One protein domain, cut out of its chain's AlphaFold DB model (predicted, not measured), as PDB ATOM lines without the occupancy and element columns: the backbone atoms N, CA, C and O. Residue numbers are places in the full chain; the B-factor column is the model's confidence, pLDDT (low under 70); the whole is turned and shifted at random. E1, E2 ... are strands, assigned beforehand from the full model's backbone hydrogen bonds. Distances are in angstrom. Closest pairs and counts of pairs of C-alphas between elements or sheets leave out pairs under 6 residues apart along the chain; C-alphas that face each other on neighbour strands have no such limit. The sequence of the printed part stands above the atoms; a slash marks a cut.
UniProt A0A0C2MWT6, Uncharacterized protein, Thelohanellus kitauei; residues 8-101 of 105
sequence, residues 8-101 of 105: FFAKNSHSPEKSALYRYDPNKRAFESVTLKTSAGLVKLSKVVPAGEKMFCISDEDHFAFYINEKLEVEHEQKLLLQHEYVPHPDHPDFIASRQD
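AT A GLANCE: This is residues 8 to 101 of the 105 residues of an uncharacterized protein of Thelohanellus kitauei (UniProt A0A0C2MWT6). A strongly twisted sheet of four strands, E4 to E7, is the middle of the domain; the small hairpin E8 and E9 lies over one of its faces, making a small, uneven sandwich. Beyond the other face and toward E4 a separate three-stranded sheet, E1 to E3, makes the far end of the long axis, joined to the rest by a long link. The printed part has 94 residues, with no named helix and nine named strands, E1 to E9 in chain order; both larger sheets run in that order and the three sheets are antiparallel. The class is all strand, though under half of the residues, 46 of 94, are in named elements. The whole is compact, with a radius of gyration of the C-alphas of 13.5 A and spans of 44 by 32 by 23 A.

HOW THE PARTS SIT: The largest sheet is a meander, each strand the antiparallel neighbour of the one before: E4, residues 47 to 51, E5, residues 54 to 59, E6, residues 64 to 68, and E7, residues 74 to 79. E4 and E7 are its edge strands. N 49 and O 56 are 2.9 A apart in the hairpin E4 and E5, N 57 and O 66 2.8 A in the hairpin E5 and E6, and N 65 and O 78 2.8 A in the hairpin E6 and E7, each within hydrogen-bond range. E8, residues 84 to 88, and E9, residues 96 to 100, form a hairpin with N 87 and O 97 3.0 A apart. This pair and the larger sheet form a sandwich, two sheets face to face: the parts that face each other are 9.6 A centre to centre, with their best planes 26 degrees apart. The closest C-alphas of E5 and E8 are those of Phe 56 and Pro 88, 6.6 A apart. E1, residues 8 to 10, E2, residues 20 to 25, and E3, residues 30 to 34, form another meander; N 8 and O 22 are 2.8 A apart, and N 23 and O 32 2.9 A. The closest C-alphas of E1 and E4 are those of Phe 9 and Val 48, 7.2 A apart. E3 and E4 are apart.

IN THESE COORDINATES: E5 is 16.2 A long from first to last C-alpha, E2 16.0 A and E7 13.4 A. E1 begins at C-alpha 8, (84.958, 108.100, 95.093), E5 at C-alpha 54, (81.567, 120.441, 101.639), and E9 ends at C-alpha 100, (75.653, 133.121, 81.826).

THE WHOLE: The two C-alphas farthest apart, those of Asn 27 and Gln 100, are 45.0 A apart. The printed part has no cut. The link E3 to E4, residues 35 to 46, is long, and in it residues 37 to 38 pair antiparallel with residues 41 to 42. Residues 13 to 18 have pLDDT under 70; the mean of the printed part is 88.1.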
ATOM      1  N   PHE A   8      84.466 108.660  96.337       92.25
ATOM      2  CA  PHE A   8      84.958 108.100  95.093       92.25
ATOM      3  C   PHE A   8      83.847 108.225  94.066       92.25
ATOM      4  O   PHE A   8      82.814 107.567  94.169       92.25
ATOM      5  N   PHE A   9      84.045 109.118  93.102       92.00
ATOM      6  CA  PHE A   9      83.073 109.376  92.053       92.00
ATOM      7  C   PHE A   9      83.474 108.630  90.780       92.00
ATOM      8  O   PHE A   9      84.437 108.992  90.103       92.00
ATOM      9  N   ALA A  10      82.735 107.571  90.463       88.75
ATOM     10  CA  ALA A  10      82.891 106.813  89.234       88.75
ATOM     11  C   ALA A  10      82.044 107.469  88.140       88.75
ATOM     12  O   ALA A  10      80.846 107.212  88.026       88.75
ATOM     13  N   LYS A  11      82.668 108.340  87.344       82.06
ATOM     14  CA  LYS A  11      82.010 108.999  86.211       82.06
ATOM     15  C   LYS A  11      82.063 108.108  84.974       82.06
ATOM     16  O   LYS A  11      83.142 107.691  84.557       82.06
ATOM     17  N   ASN A  12      80.918 107.887  84.338       77.50
ATOM     18  CA  ASN A  12      80.860 107.250  83.028       77.50
ATOM     19  C   ASN A  12      80.691 108.326  81.946       77.50
ATOM     20  O   ASN A  12      79.666 108.997  81.873       77.50
ATOM     21  N   SER A  13      81.714 108.504  81.109       68.75
ATOM     22  CA  SER A  13      81.741 109.541  80.066       68.75
ATOM     23  C   SER A  13      80.745 109.311  78.928       68.75
ATOM     24  O   SER A  13      80.417 110.259  78.226       68.75
ATOM     25  N   HIS A  14      80.271 108.077  78.746       68.75
ATOM     26  CA  HIS A  14      79.378 107.696  77.649       68.75
ATOM     27  C   HIS A  14      77.917 107.580  78.097       68.75
ATOM     28  O   HIS A  14      77.019 107.556  77.265       68.75
ATOM     29  N   SER A  15      77.681 107.474  79.405       65.12
ATOM     30  CA  SER A  15      76.347 107.344  79.998       65.12
ATOM     31  C   SER A  15      76.355 107.992  81.382       65.12
ATOM     32  O   SER A  15      76.611 107.309  82.376       65.12
ATOM     33  N   PRO A  16      76.128 109.314  81.465       61.12
ATOM     34  CA  PRO A  16      76.057 110.036  82.733       61.12
ATOM     35  C   PRO A  16      75.059 109.413  83.715       61.12
ATOM     36  O   PRO A  16      75.294 109.467  84.922       61.12
ATOM     37  N   GLU A  17      74.021 108.718  83.225       62.34
ATOM     38  CA  GLU A  17      73.074 107.991  84.073       62.34
ATOM     39  C   GLU A  17      73.678 106.798  84.832       62.34
ATOM     40  O   GLU A  17      73.042 106.258  85.734       62.34
ATOM     41  N   LYS A  18      74.905 106.386  84.490       68.44
ATOM     42  CA  LYS A  18      75.654 105.309  85.158       68.44
ATOM     43  C   LYS A  18      76.735 105.829  86.100       68.44
ATOM     44  O   LYS A  18      77.607 105.062  86.510       68.44
ATOM     45  N   SER A  19      76.717 107.122  86.408       82.62
ATOM     46  CA  SER A  19      77.624 107.694  87.398       82.62
ATOM     47  C   SER A  19      77.270 107.168  88.787       82.62
ATOM     48  O   SER A  19      76.097 107.113  89.150       82.62
ATOM     49  N   ALA A  20      78.278 106.803  89.573       88.00
ATOM     50  CA  ALA A  20      78.080 106.296  90.926       88.00
ATOM     51  C   ALA A  20      79.017 106.988  91.914       88.00
ATOM     52  O   ALA A  20      80.146 107.359  91.581       88.00
ATOM     53  N   LEU A  21      78.536 107.165  93.140       92.44
ATOM     54  CA  LEU A  21      79.284 107.763  94.234       92.44
ATOM     55  C   LEU A  21      79.500 106.701  95.308       92.44
ATOM     56  O   LEU A  21      78.564 105.994  95.666       92.44
ATOM     57  N   TYR A  22      80.716 106.600  95.829       93.88
ATOM     58  CA  TYR A  22      81.052 105.636  96.868       93.88
ATOM     59  C   TYR A  22      81.761 106.297  98.041       93.88
ATOM     60  O   TYR A  22      82.525 107.252  97.874       93.88
ATOM     61  N   ARG A  23      81.560 105.729  99.227       94.00
ATOM     62  CA  ARG A  23      82.303 106.051 100.444       94.00
ATOM     63  C   ARG A  23      83.001 104.792 100.941       94.00
ATOM     64  O   ARG A  23      82.430 103.707 100.907       94.00
ATOM     65  N   TYR A  24      84.240 104.933 101.395       92.56
ATOM     66  CA  TYR A  24      84.949 103.825 102.025       92.56
ATOM     67  C   TYR A  24      84.492 103.672 103.481       92.56
ATOM     68  O   TYR A  24      84.578 104.629 104.254       92.56
ATOM     69  N   ASP A  25      84.017 102.482 103.852       91.00
ATOM     70  CA  ASP A  25      83.767 102.104 105.243       91.00
ATOM     71  C   ASP A  25      85.005 101.366 105.790       91.00
ATOM     72  O   ASP A  25      85.263 100.220 105.398       91.00
ATOM     73  N   PRO A  26      85.781 101.982 106.704       89.56
ATOM     74  CA  PRO A  26      86.977 101.357 107.260       89.56
ATOM     75  C   PRO A  26      86.665 100.145 108.148       89.56
ATOM     76  O   PRO A  26      87.510  99.258 108.268       89.56
ATOM     77  N   ASN A  27      85.465 100.066 108.734       94.25
ATOM     78  CA  ASN A  27      85.066  98.943 109.582       94.25
ATOM     79  C   ASN A  27      84.819  97.689 108.741       94.25
ATOM     80  O   ASN A  27      85.236  96.593 109.113       94.25
ATOM     81  N   LYS A  28      84.175  97.858 107.581       94.75
ATOM     82  CA  LYS A  28      83.888  96.767 106.636       94.75
ATOM     83  C   LYS A  28      85.009  96.535 105.625       94.75
ATOM     84  O   LYS A  28      84.989  95.535 104.916       94.75
ATOM     85  N   ARG A  29      85.980  97.454 105.554       93.69
ATOM     86  CA  ARG A  29      87.041  97.504 104.537       93.69
ATOM     87  C   ARG A  29      86.489  97.448 103.107       93.69
ATOM     88  O   ARG A  29      87.095  96.830 102.234       93.69
ATOM     89  N   ALA A  30      85.349  98.090 102.869       94.50
ATOM     90  CA  ALA A  30      84.619  98.016 101.608       94.50
ATOM     91  C   ALA A  30      84.150  99.398 101.142       94.50
ATOM     92  O   ALA A  30      84.006 100.326 101.939       94.50
ATOM     93  N   PHE A  31      83.907  99.524  99.837       94.38
ATOM     94  CA  PHE A  31      83.248 100.693  99.261       94.38
ATOM     95  C   PHE A  31      81.738 100.495  99.287       94.38
ATOM     96  O   PHE A  31      81.225  99.525  98.732       94.38
ATOM     97  N   GLU A  32      81.036 101.435  99.902       94.25
ATOM     98  CA  GLU A  32      79.582 101.461  99.947       94.25
ATOM     99  C   GLU A  32      79.050 102.492  98.961       94.25
ATOM    100  O   GLU A  32      79.582 103.600  98.856       94.25
ATOM    101  N   SER A  33      78.004 102.116  98.225       92.88
ATOM    102  CA  SER A  33      77.324 103.034  97.316       92.88
ATOM    103  C   SER A  33      76.611 104.116  98.119       92.88
ATOM    104  O   SER A  33      75.853 103.823  99.042       92.88
ATOM    105  N   VAL A  34      76.828 105.366  97.732       92.12
ATOM    106  CA  VAL A  34      76.156 106.537  98.279       92.12
ATOM    107  C   VAL A  34      75.011 106.911  97.355       92.12
ATOM    108  O   VAL A  34      75.209 107.186  96.173       92.12
ATOM    109  N   THR A  35      73.816 106.959  97.927       90.38
ATOM    110  CA  THR A  35      72.617 107.443  97.254       90.38
ATOM    111  C   THR A  35      72.258 108.800  97.834       90.38
ATOM    112  O   THR A  35      72.067 108.921  99.043       90.38
ATOM    113  N   LEU A  36      72.158 109.814  96.980       90.06
ATOM    114  CA  LEU A  36      71.757 111.159  97.375       90.06
ATOM    115  C   LEU A  36      70.314 111.412  96.949       90.06
ATOM    116  O   LEU A  36      69.872 110.948  95.894       90.06
ATOM    117  N   LYS A  37      69.589 112.160  97.778       88.00
ATOM    118  CA  LYS A  37      68.208 112.545  97.518       88.00
ATOM    119  C   LYS A  37      68.060 114.052  97.686       88.00
ATOM    120  O   LYS A  37      68.390 114.576  98.744       88.00
ATOM    121  N   THR A  38      67.557 114.716  96.656       85.62
ATOM    122  CA  THR A  38      67.165 116.129  96.670       85.62
ATOM    123  C   THR A  38      65.658 116.261  96.876       85.62
ATOM    124  O   THR A  38      64.936 115.260  96.983       85.62
ATOM    125  N   SER A  39      65.156 117.497  96.892       83.94
ATOM    126  CA  SER A  39      63.714 117.769  96.911       83.94
ATOM    127  C   SER A  39      62.958 117.126  95.733       83.94
ATOM    128  O   SER A  39      61.790 116.762  95.876       83.94
ATOM    129  N   ALA A  40      63.636 116.910  94.601       76.31
ATOM    130  CA  ALA A  40      63.079 116.291  93.399       76.31
ATOM    131  C   ALA A  40      63.154 114.751  93.389       76.31
ATOM    132  O   ALA A  40      62.514 114.113  92.554       76.31
ATOM    133  N   GLY A  41      63.890 114.139  94.322       85.31
ATOM    134  CA  GLY A  41      64.041 112.690  94.419       85.31
ATOM    135  C   GLY A  41      65.492 112.230  94.340       85.31
ATOM    136  O   GLY A  41      66.400 112.912  94.808       85.31
ATOM    137  N   LEU A  42      65.700 111.013  93.840       84.12
ATOM    138  CA  LEU A  42      67.039 110.454  93.662       84.12
ATOM    139  C   LEU A  42      67.762 111.198  92.544       84.12
ATOM    140  O   LEU A  42      67.185 111.372  91.478       84.12
ATOM    141  N   VAL A  43      69.013 111.589  92.787       84.69
ATOM    142  CA  VAL A  43      69.784 112.388  91.826       84.69
ATOM    143  C   VAL A  43      70.957 111.638  91.227       84.69
ATOM    144  O   VAL A  43      71.661 110.890  91.910       84.69
ATOM    145  N   LYS A  44      71.197 111.899  89.943       86.44
ATOM    146  CA  LYS A  44      72.328 111.368  89.183       86.44
ATOM    147  C   LYS A  44      73.382 112.450  88.989       86.44
ATOM    148  O   LYS A  44      73.195 113.413  88.258       86.44
ATOM    149  N   LEU A  45      74.521 112.298  89.650       89.75
ATOM    150  CA  LEU A  45      75.572 113.315  89.626       89.75
ATOM    151  C   LEU A  45      76.337 113.302  88.297       89.75
ATOM    152  O   LEU A  45      76.806 112.254  87.861       89.75
ATOM    153  N   SER A  46      76.561 114.474  87.706       88.25
ATOM    154  CA  SER A  46      77.468 114.680  86.567       88.25
ATOM    155  C   SER A  46      78.819 115.276  86.988       88.25
ATOM    156  O   SER A  46      79.839 115.092  86.298       88.25
ATOM    157  N   LYS A  47      78.848 115.966  88.138       89.88
ATOM    158  CA  LYS A  47      80.029 116.618  88.716       89.88
ATOM    159  C   LYS A  47      79.990 116.554  90.240       89.88
ATOM    160  O   LYS A  47      78.955 116.816  90.843       89.88
ATOM    161  N   VAL A  48      81.147 116.273  90.838       92.19
ATOM    162  CA  VAL A  48      81.400 116.377  92.280       92.19
ATOM    163  C   VAL A  48      82.777 116.999  92.457       92.19
ATOM    164  O   VAL A  48      83.756 116.468  91.930       92.19
ATOM    165  N   VAL A  49      82.865 118.135  93.147       91.56
ATOM    166  CA  VAL A  49      84.139 118.821  93.413       91.56
ATOM    167  C   VAL A  49      84.205 119.320  94.859       91.56
ATOM    168  O   VAL A  49      83.186 119.745  95.399       91.56
ATOM    169  N   PRO A  50      85.383 119.311  95.503       91.38
ATOM    170  CA  PRO A  50      85.542 119.891  96.835       91.38
ATOM    171  C   PRO A  50      85.250 121.398  96.849       91.38
ATOM    172  O   PRO A  50      85.713 122.126  95.970       91.38
ATOM    173  N   ALA A  51      84.543 121.870  97.877       90.56
ATOM    174  CA  ALA A  51      84.232 123.279  98.100       90.56
ATOM    175  C   ALA A  51      84.224 123.587  99.607       90.56
ATOM    176  O   ALA A  51      83.244 123.352 100.311       90.56
ATOM    177  N   GLY A  52      85.347 124.091 100.128       87.81
ATOM    178  CA  GLY A  52      85.494 124.324 101.566       87.81
ATOM    179  C   GLY A  52      85.450 123.009 102.346       87.81
ATOM    180  O   GLY A  52      86.251 122.119 102.080       87.81
ATOM    181  N   GLU A  53      84.535 122.892 103.304       90.69
ATOM    182  CA  GLU A  53      84.303 121.664 104.083       90.69
ATOM    183  C   GLU A  53      83.262 120.727 103.446       90.69
ATOM    184  O   GLU A  53      83.026 119.633 103.952       90.69
ATOM    185  N   LYS A  54      82.656 121.139 102.328       92.75
ATOM    186  CA  LYS A  54      81.567 120.441 101.639       92.75
ATOM    187  C   LYS A  54      82.027 119.930 100.274       92.75
ATOM    188  O   LYS A  54      83.085 120.312  99.763       92.75
ATOM    189  N   MET A  55      81.220 119.085  99.644       93.50
ATOM    190  CA  MET A  55      81.366 118.778  98.219       93.50
ATOM    191  C   MET A  55      80.263 119.491  97.447       93.50
ATOM    192  O   MET A  55      79.093 119.374  97.798       93.50
ATOM    193  N   PHE A  56      80.634 120.216  96.399       94.31
ATOM    194  CA  PHE A  56      79.704 120.800  95.444       94.31
ATOM    195  C   PHE A  56      79.352 119.773  94.367       94.31
ATOM    196  O   PHE A  56      80.240 119.190  93.733       94.31
ATOM    197  N   CYS A  57      78.058 119.582  94.151       93.75
ATOM    198  CA  CYS A  57      77.488 118.574  93.277       93.75
ATOM    199  C   CYS A  57      76.628 119.234  92.196       93.75
ATOM    200  O   CYS A  57      75.897 120.184  92.470       93.75
ATOM    201  N   ILE A  58      76.686 118.698  90.976       92.31
ATOM    202  CA  ILE A  58      75.769 119.046  89.883       92.31
ATOM    203  C   ILE A  58      75.129 117.760  89.362       92.31
ATOM    204  O   ILE A  58      75.830 116.770  89.140       92.31
ATOM    205  N   SER A  59      73.814 117.801  89.155       89.56
ATOM    206  CA  SER A  59      73.071 116.891  88.286       89.56
ATOM    207  C   SER A  59      72.517 117.689  87.106       89.56
ATOM    208  O   SER A  59      71.597 118.495  87.267       89.56
ATOM    209  N   ASP A  60      73.087 117.473  85.919       85.06
ATOM    210  CA  ASP A  60      72.604 118.112  84.689       85.06
ATOM    211  C   ASP A  60      71.258 117.517  84.234       85.06
ATOM    212  O   ASP A  60      70.402 118.249  83.750       85.06
ATOM    213  N   GLU A  61      71.046 116.207  84.423       82.38
ATOM    214  CA  GLU A  61      69.806 115.513  84.035       82.38
ATOM    215  C   GLU A  61      68.629 115.965  84.911       82.38
ATOM    216  O   GLU A  61      67.564 116.322  84.403       82.38
ATOM    217  N   ASP A  62      68.843 116.036  86.226       85.12
ATOM    218  CA  ASP A  62      67.805 116.447  87.174       85.12
ATOM    219  C   ASP A  62      67.694 117.977  87.290       85.12
ATOM    220  O   ASP A  62      66.752 118.480  87.894       85.12
ATOM    221  N   HIS A  63      68.617 118.728  86.674       88.56
ATOM    222  CA  HIS A  63      68.687 120.190  86.696       88.56
ATOM    223  C   HIS A  63      68.833 120.780  88.109       88.56
ATOM    224  O   HIS A  63      68.176 121.771  88.439       88.56
ATOM    225  N   PHE A  64      69.738 120.230  88.928       91.31
ATOM    226  CA  PHE A  64      70.071 120.787  90.249       91.31
ATOM    227  C   PHE A  64      71.575 120.903  90.506       91.31
ATOM    228  O   PHE A  64      72.366 120.049  90.105       91.31
ATOM    229  N   ALA A  65      71.951 121.933  91.257       93.75
ATOM    230  CA  ALA A  65      73.215 122.019  91.974       93.75
ATOM    231  C   ALA A  65      72.947 122.097  93.478       93.75
ATOM    232  O   ALA A  65      71.934 122.643  93.909       93.75
ATOM    233  N   PHE A  66      73.838 121.526  94.275       94.81
ATOM    234  CA  PHE A  66      73.709 121.491  95.730       94.81
ATOM    235  C   PHE A  66      75.058 121.172  96.371       94.81
ATOM    236  O   PHE A  66      76.012 120.780  95.691       94.81
ATOM    237  N   TYR A  67      75.135 121.309  97.688       95.06
ATOM    238  CA  TYR A  67      76.263 120.836  98.480       95.06
ATOM    239  C   TYR A  67      75.906 119.560  99.237       95.06
ATOM    240  O   TYR A  67      74.743 119.318  99.547       95.06
ATOM    241  N   ILE A  68      76.919 118.757  99.556       94.94
ATOM    242  CA  ILE A  68      76.818 117.695 100.559       94.94
ATOM    243  C   ILE A  68      77.876 117.866 101.642       94.94
ATOM    244  O   ILE A  68      79.030 118.204 101.351       94.94
ATOM    245  N   ASN A  69      77.483 117.611 102.886       93.62
ATOM    246  CA  ASN A  69      78.380 117.616 104.038       93.62
ATOM    247  C   ASN A  69      78.962 116.213 104.324       93.62
ATOM    248  O   ASN A  69      78.704 115.248 103.602       93.62
ATOM    249  N   GLU A  70      79.753 116.077 105.391       91.94
ATOM    250  CA  GLU A  70      80.387 114.807 105.789       91.94
ATOM    251  C   GLU A  70      79.379 113.687 106.118       91.94
ATOM    252  O   GLU A  70      79.665 112.495 105.942       91.94
ATOM    253  N   LYS A  71      78.176 114.061 106.559       93.12
ATOM    254  CA  LYS A  71      77.070 113.135 106.829       93.12
ATOM    255  C   LYS A  71      76.283 112.772 105.570       93.12
ATOM    256  O   LYS A  71      75.345 111.987 105.667       93.12
ATOM    257  N   LEU A  72      76.695 113.279 104.404       92.44
ATOM    258  CA  LEU A  72      76.024 113.108 103.113       92.44
ATOM    259  C   LEU A  72      74.639 113.770 103.065       92.44
ATOM    260  O   LEU A  72      73.797 113.390 102.252       92.44
ATOM    261  N   GLU A  73      74.402 114.765 103.921       93.62
ATOM    262  CA  GLU A  73      73.173 115.556 103.903       93.62
ATOM    263  C   GLU A  73      73.259 116.598 102.784       93.62
ATOM    264  O   GLU A  73      74.300 117.234 102.604       93.62
ATOM    265  N   VAL A  74      72.172 116.745 102.023       93.75
ATOM    266  CA  VAL A  74      72.053 117.735 100.947       93.75
ATOM    267  C   VAL A  74      71.758 119.111 101.540       93.75
ATOM    268  O   VAL A  74      70.859 119.260 102.365       93.75
ATOM    269  N   GLU A  75      72.487 120.122 101.078       94.38
ATOM    270  CA  GLU A  75      72.390 121.505 101.539       94.38
ATOM    271  C   GLU A  75      72.363 122.485 100.356       94.38
ATOM    272  O   GLU A  75      72.953 122.229  99.305       94.38
ATOM    273  N   HIS A  76      71.702 123.633 100.548       93.38
ATOM    274  CA  HIS A  76      71.646 124.757  99.596       93.38
ATOM    275  C   HIS A  76      71.319 124.344  98.152       93.38
ATOM    276  O   HIS A  76      72.001 124.719  97.200       93.38
ATOM    277  N   GLU A  77      70.272 123.538  97.995       93.31
ATOM    278  CA  GLU A  77      69.804 123.082  96.693       93.31
ATOM    279  C   GLU A  77      69.315 124.251  95.825       93.31
ATOM    280  O   GLU A  77      68.532 125.096  96.262       93.31
ATOM    281  N   GLN A  78      69.763 124.278  94.572       92.38
ATOM    282  CA  GLN A  78      69.417 125.292  93.591       92.38
ATOM    283  C   GLN A  78      69.122 124.650  92.238       92.38
ATOM    284  O   GLN A  78      69.903 123.856  91.715       92.38
ATOM    285  N   LYS A  79      67.994 125.036  91.639       91.75
ATOM    286  CA  LYS A  79      67.622 124.601  90.293       91.75
ATOM    287  C   LYS A  79      68.525 125.253  89.244       91.75
ATOM    288  O   LYS A  79      68.781 126.458  89.298       91.75
ATOM    289  N   LEU A  80      68.970 124.461  88.275       89.88
ATOM    290  CA  LEU A  80      69.756 124.939  87.147       89.88
ATOM    291  C   LEU A  80      68.849 125.601  86.110       89.88
ATOM    292  O   LEU A  80      67.768 125.111  85.778       89.88
ATOM    293  N   LEU A  81      69.322 126.718  85.580       88.06
ATOM    294  CA  LEU A  81      68.774 127.406  84.428       88.06
ATOM    295  C   LEU A  81      69.588 127.008  83.202       88.06
ATOM    296  O   LEU A  81      70.800 126.786  83.273       88.06
ATOM    297  N   LEU A  82      68.914 126.956  82.056       82.38
ATOM    298  CA  LEU A  82      69.583 126.781  80.773       82.38
ATOM    299  C   LEU A  82      70.606 127.909  80.560       82.38
ATOM    300  O   LEU A  82      70.421 129.029  81.041       82.38
ATOM    301  N   GLN A  83      71.686 127.600  79.837       85.75
ATOM    302  CA  GLN A  83      72.738 128.561  79.465       85.75
ATOM    303  C   GLN A  83      73.442 129.232  80.655       85.75
ATOM    304  O   GLN A  83      73.972 130.333  80.526       85.75
ATOM    305  N   HIS A  84      73.450 128.590  81.821       88.50
ATOM    306  CA  HIS A  84      74.226 129.044  82.968       88.50
ATOM    307  C   HIS A  84      75.237 127.976  83.365       88.50
ATOM    308  O   HIS A  84      74.953 126.778  83.354       88.50
ATOM    309  N   GLU A  85      76.429 128.427  83.727       89.81
ATOM    310  CA  GLU A  85      77.410 127.611  84.421       89.81
ATOM    311  C   GLU A  85      77.305 127.872  85.921       89.81
ATOM    312  O   GLU A  85      77.133 129.016  86.349       89.81
ATOM    313  N   TYR A  86      77.447 126.806  86.705       92.06
ATOM    314  CA  TYR A  86      77.333 126.826  88.156       92.06
ATOM    315  C   TYR A  86      78.641 126.384  88.804       92.06
ATOM    316  O   TYR A  86      79.221 125.350  88.451       92.06
ATOM    317  N   VAL A  87      79.103 127.180  89.765       92.25
ATOM    318  CA  VAL A  87      80.362 126.969  90.484       92.25
ATOM    319  C   VAL A  87      80.195 127.335  91.961       92.25
ATOM    320  O   VAL A  87      79.369 128.188  92.292       92.25
ATOM    321  N   PRO A  88      80.973 126.724  92.868       92.50
ATOM    322  CA  PRO A  88      80.979 127.159  94.255       92.50
ATOM    323  C   PRO A  88      81.519 128.592  94.357       92.50
ATOM    324  O   PRO A  88      82.493 128.934  93.681       92.50
ATOM    325  N   HIS A  89      80.903 129.435  95.191       88.69
ATOM    326  CA  HIS A  89      81.425 130.781  95.431       88.69
ATOM    327  C   HIS A  89      82.706 130.702  96.286       88.69
ATOM    328  O   HIS A  89      82.694 130.036  97.323       88.69
ATOM    329  N   PRO A  90      83.808 131.380  95.907       82.44
ATOM    330  CA  PRO A  90      85.101 131.238  96.588       82.44
ATOM    331  C   PRO A  90      85.064 131.665  98.063       82.44
ATOM    332  O   PRO A  90      85.633 130.980  98.910       82.44
ATOM    333  N   ASP A  91      84.352 132.753  98.362       85.44
ATOM    334  CA  ASP A  91      84.310 133.351  99.707       85.44
ATOM    335  C   ASP A  91      83.023 133.042 100.492       85.44
ATOM    336  O   ASP A  91      82.887 133.415 101.657       85.44
ATOM    337  N   HIS A  92      82.060 132.362  99.863       85.06
ATOM    338  CA  HIS A  92      80.733 132.113 100.430       85.06
ATOM    339  C   HIS A  92      80.364 130.639 100.213       85.06
ATOM    340  O   HIS A  92      79.699 130.317  99.232       85.06
ATOM    341  N   PRO A  93      80.797 129.727 101.104       77.94
ATOM    342  CA  PRO A  93      80.659 128.278 100.907       77.94
ATOM    343  C   PRO A  93      79.205 127.785 100.846       77.94
ATOM    344  O   PRO A  93      78.958 126.668 100.403       77.94
ATOM    345  N   ASP A  94      78.253 128.628 101.247       84.19
ATOM    346  CA  ASP A  94      76.813 128.348 101.229       84.19
ATOM    347  C   ASP A  94      76.106 128.950 100.004       84.19
ATOM    348  O   ASP A  94      74.888 128.845  99.862       84.19
ATOM    349  N   PHE A  95      76.858 129.599  99.111       88.94
ATOM    350  CA  PHE A  95      76.329 130.236  97.915       88.94
ATOM    351  C   PHE A  95      76.805 129.508  96.657       88.94
ATOM    352  O   PHE A  95      77.987 129.183  96.503       88.94
ATOM    353  N   ILE A  96      75.878 129.259  95.734       92.94
ATOM    354  CA  ILE A  96      76.192 128.732  94.407       92.94
ATOM    355  C   ILE A  96      76.240 129.925  93.458       92.94
ATOM    356  O   ILE A  96      75.226 130.558  93.160       92.94
ATOM    357  N   ALA A  97      77.442 130.253  92.991       91.81
ATOM    358  CA  ALA A  97      77.615 131.283  91.986       91.81
ATOM    359  C   ALA A  97      77.182 130.741  90.619       91.81
ATOM    360  O   ALA A  97      77.418 129.577  90.283       91.81
ATOM    361  N   SER A  98      76.567 131.606  89.816       91.19
ATOM    362  CA  SER A  98      76.223 131.289  88.434       91.19
ATOM    363  C   SER A  98      76.700 132.386  87.498       91.19
ATOM    364  O   SER A  98      76.748 133.560  87.868       91.19
ATOM    365  N   ARG A  99      77.072 131.996  86.282       88.81
ATOM    366  CA  ARG A  99      77.383 132.926  85.195       88.81
ATOM    367  C   ARG A  99      76.686 132.472  83.928       88.81
ATOM    368  O   ARG A  99      76.583 131.274  83.684       88.81
ATOM    369  N   GLN A 100      76.223 133.427  83.130       87.56
ATOM    370  CA  GLN A 100      75.653 133.121  81.826       87.56
ATOM    371  C   GLN A 100      76.760 132.593  80.906       87.56
ATOM    372  O   GLN A 100      77.773 133.263  80.695       87.56
ATOM    373  N   ASP A 101      76.555 131.394  80.378       79.06
ATOM    374  CA  ASP A 101      77.431 130.746  79.413       79.06
ATOM    375  C   ASP A 101      77.017 131.202  78.007       79.06
ATOM    376  O   ASP A 101      76.009 130.754  77.458       79.06
TER     377      ASP A 101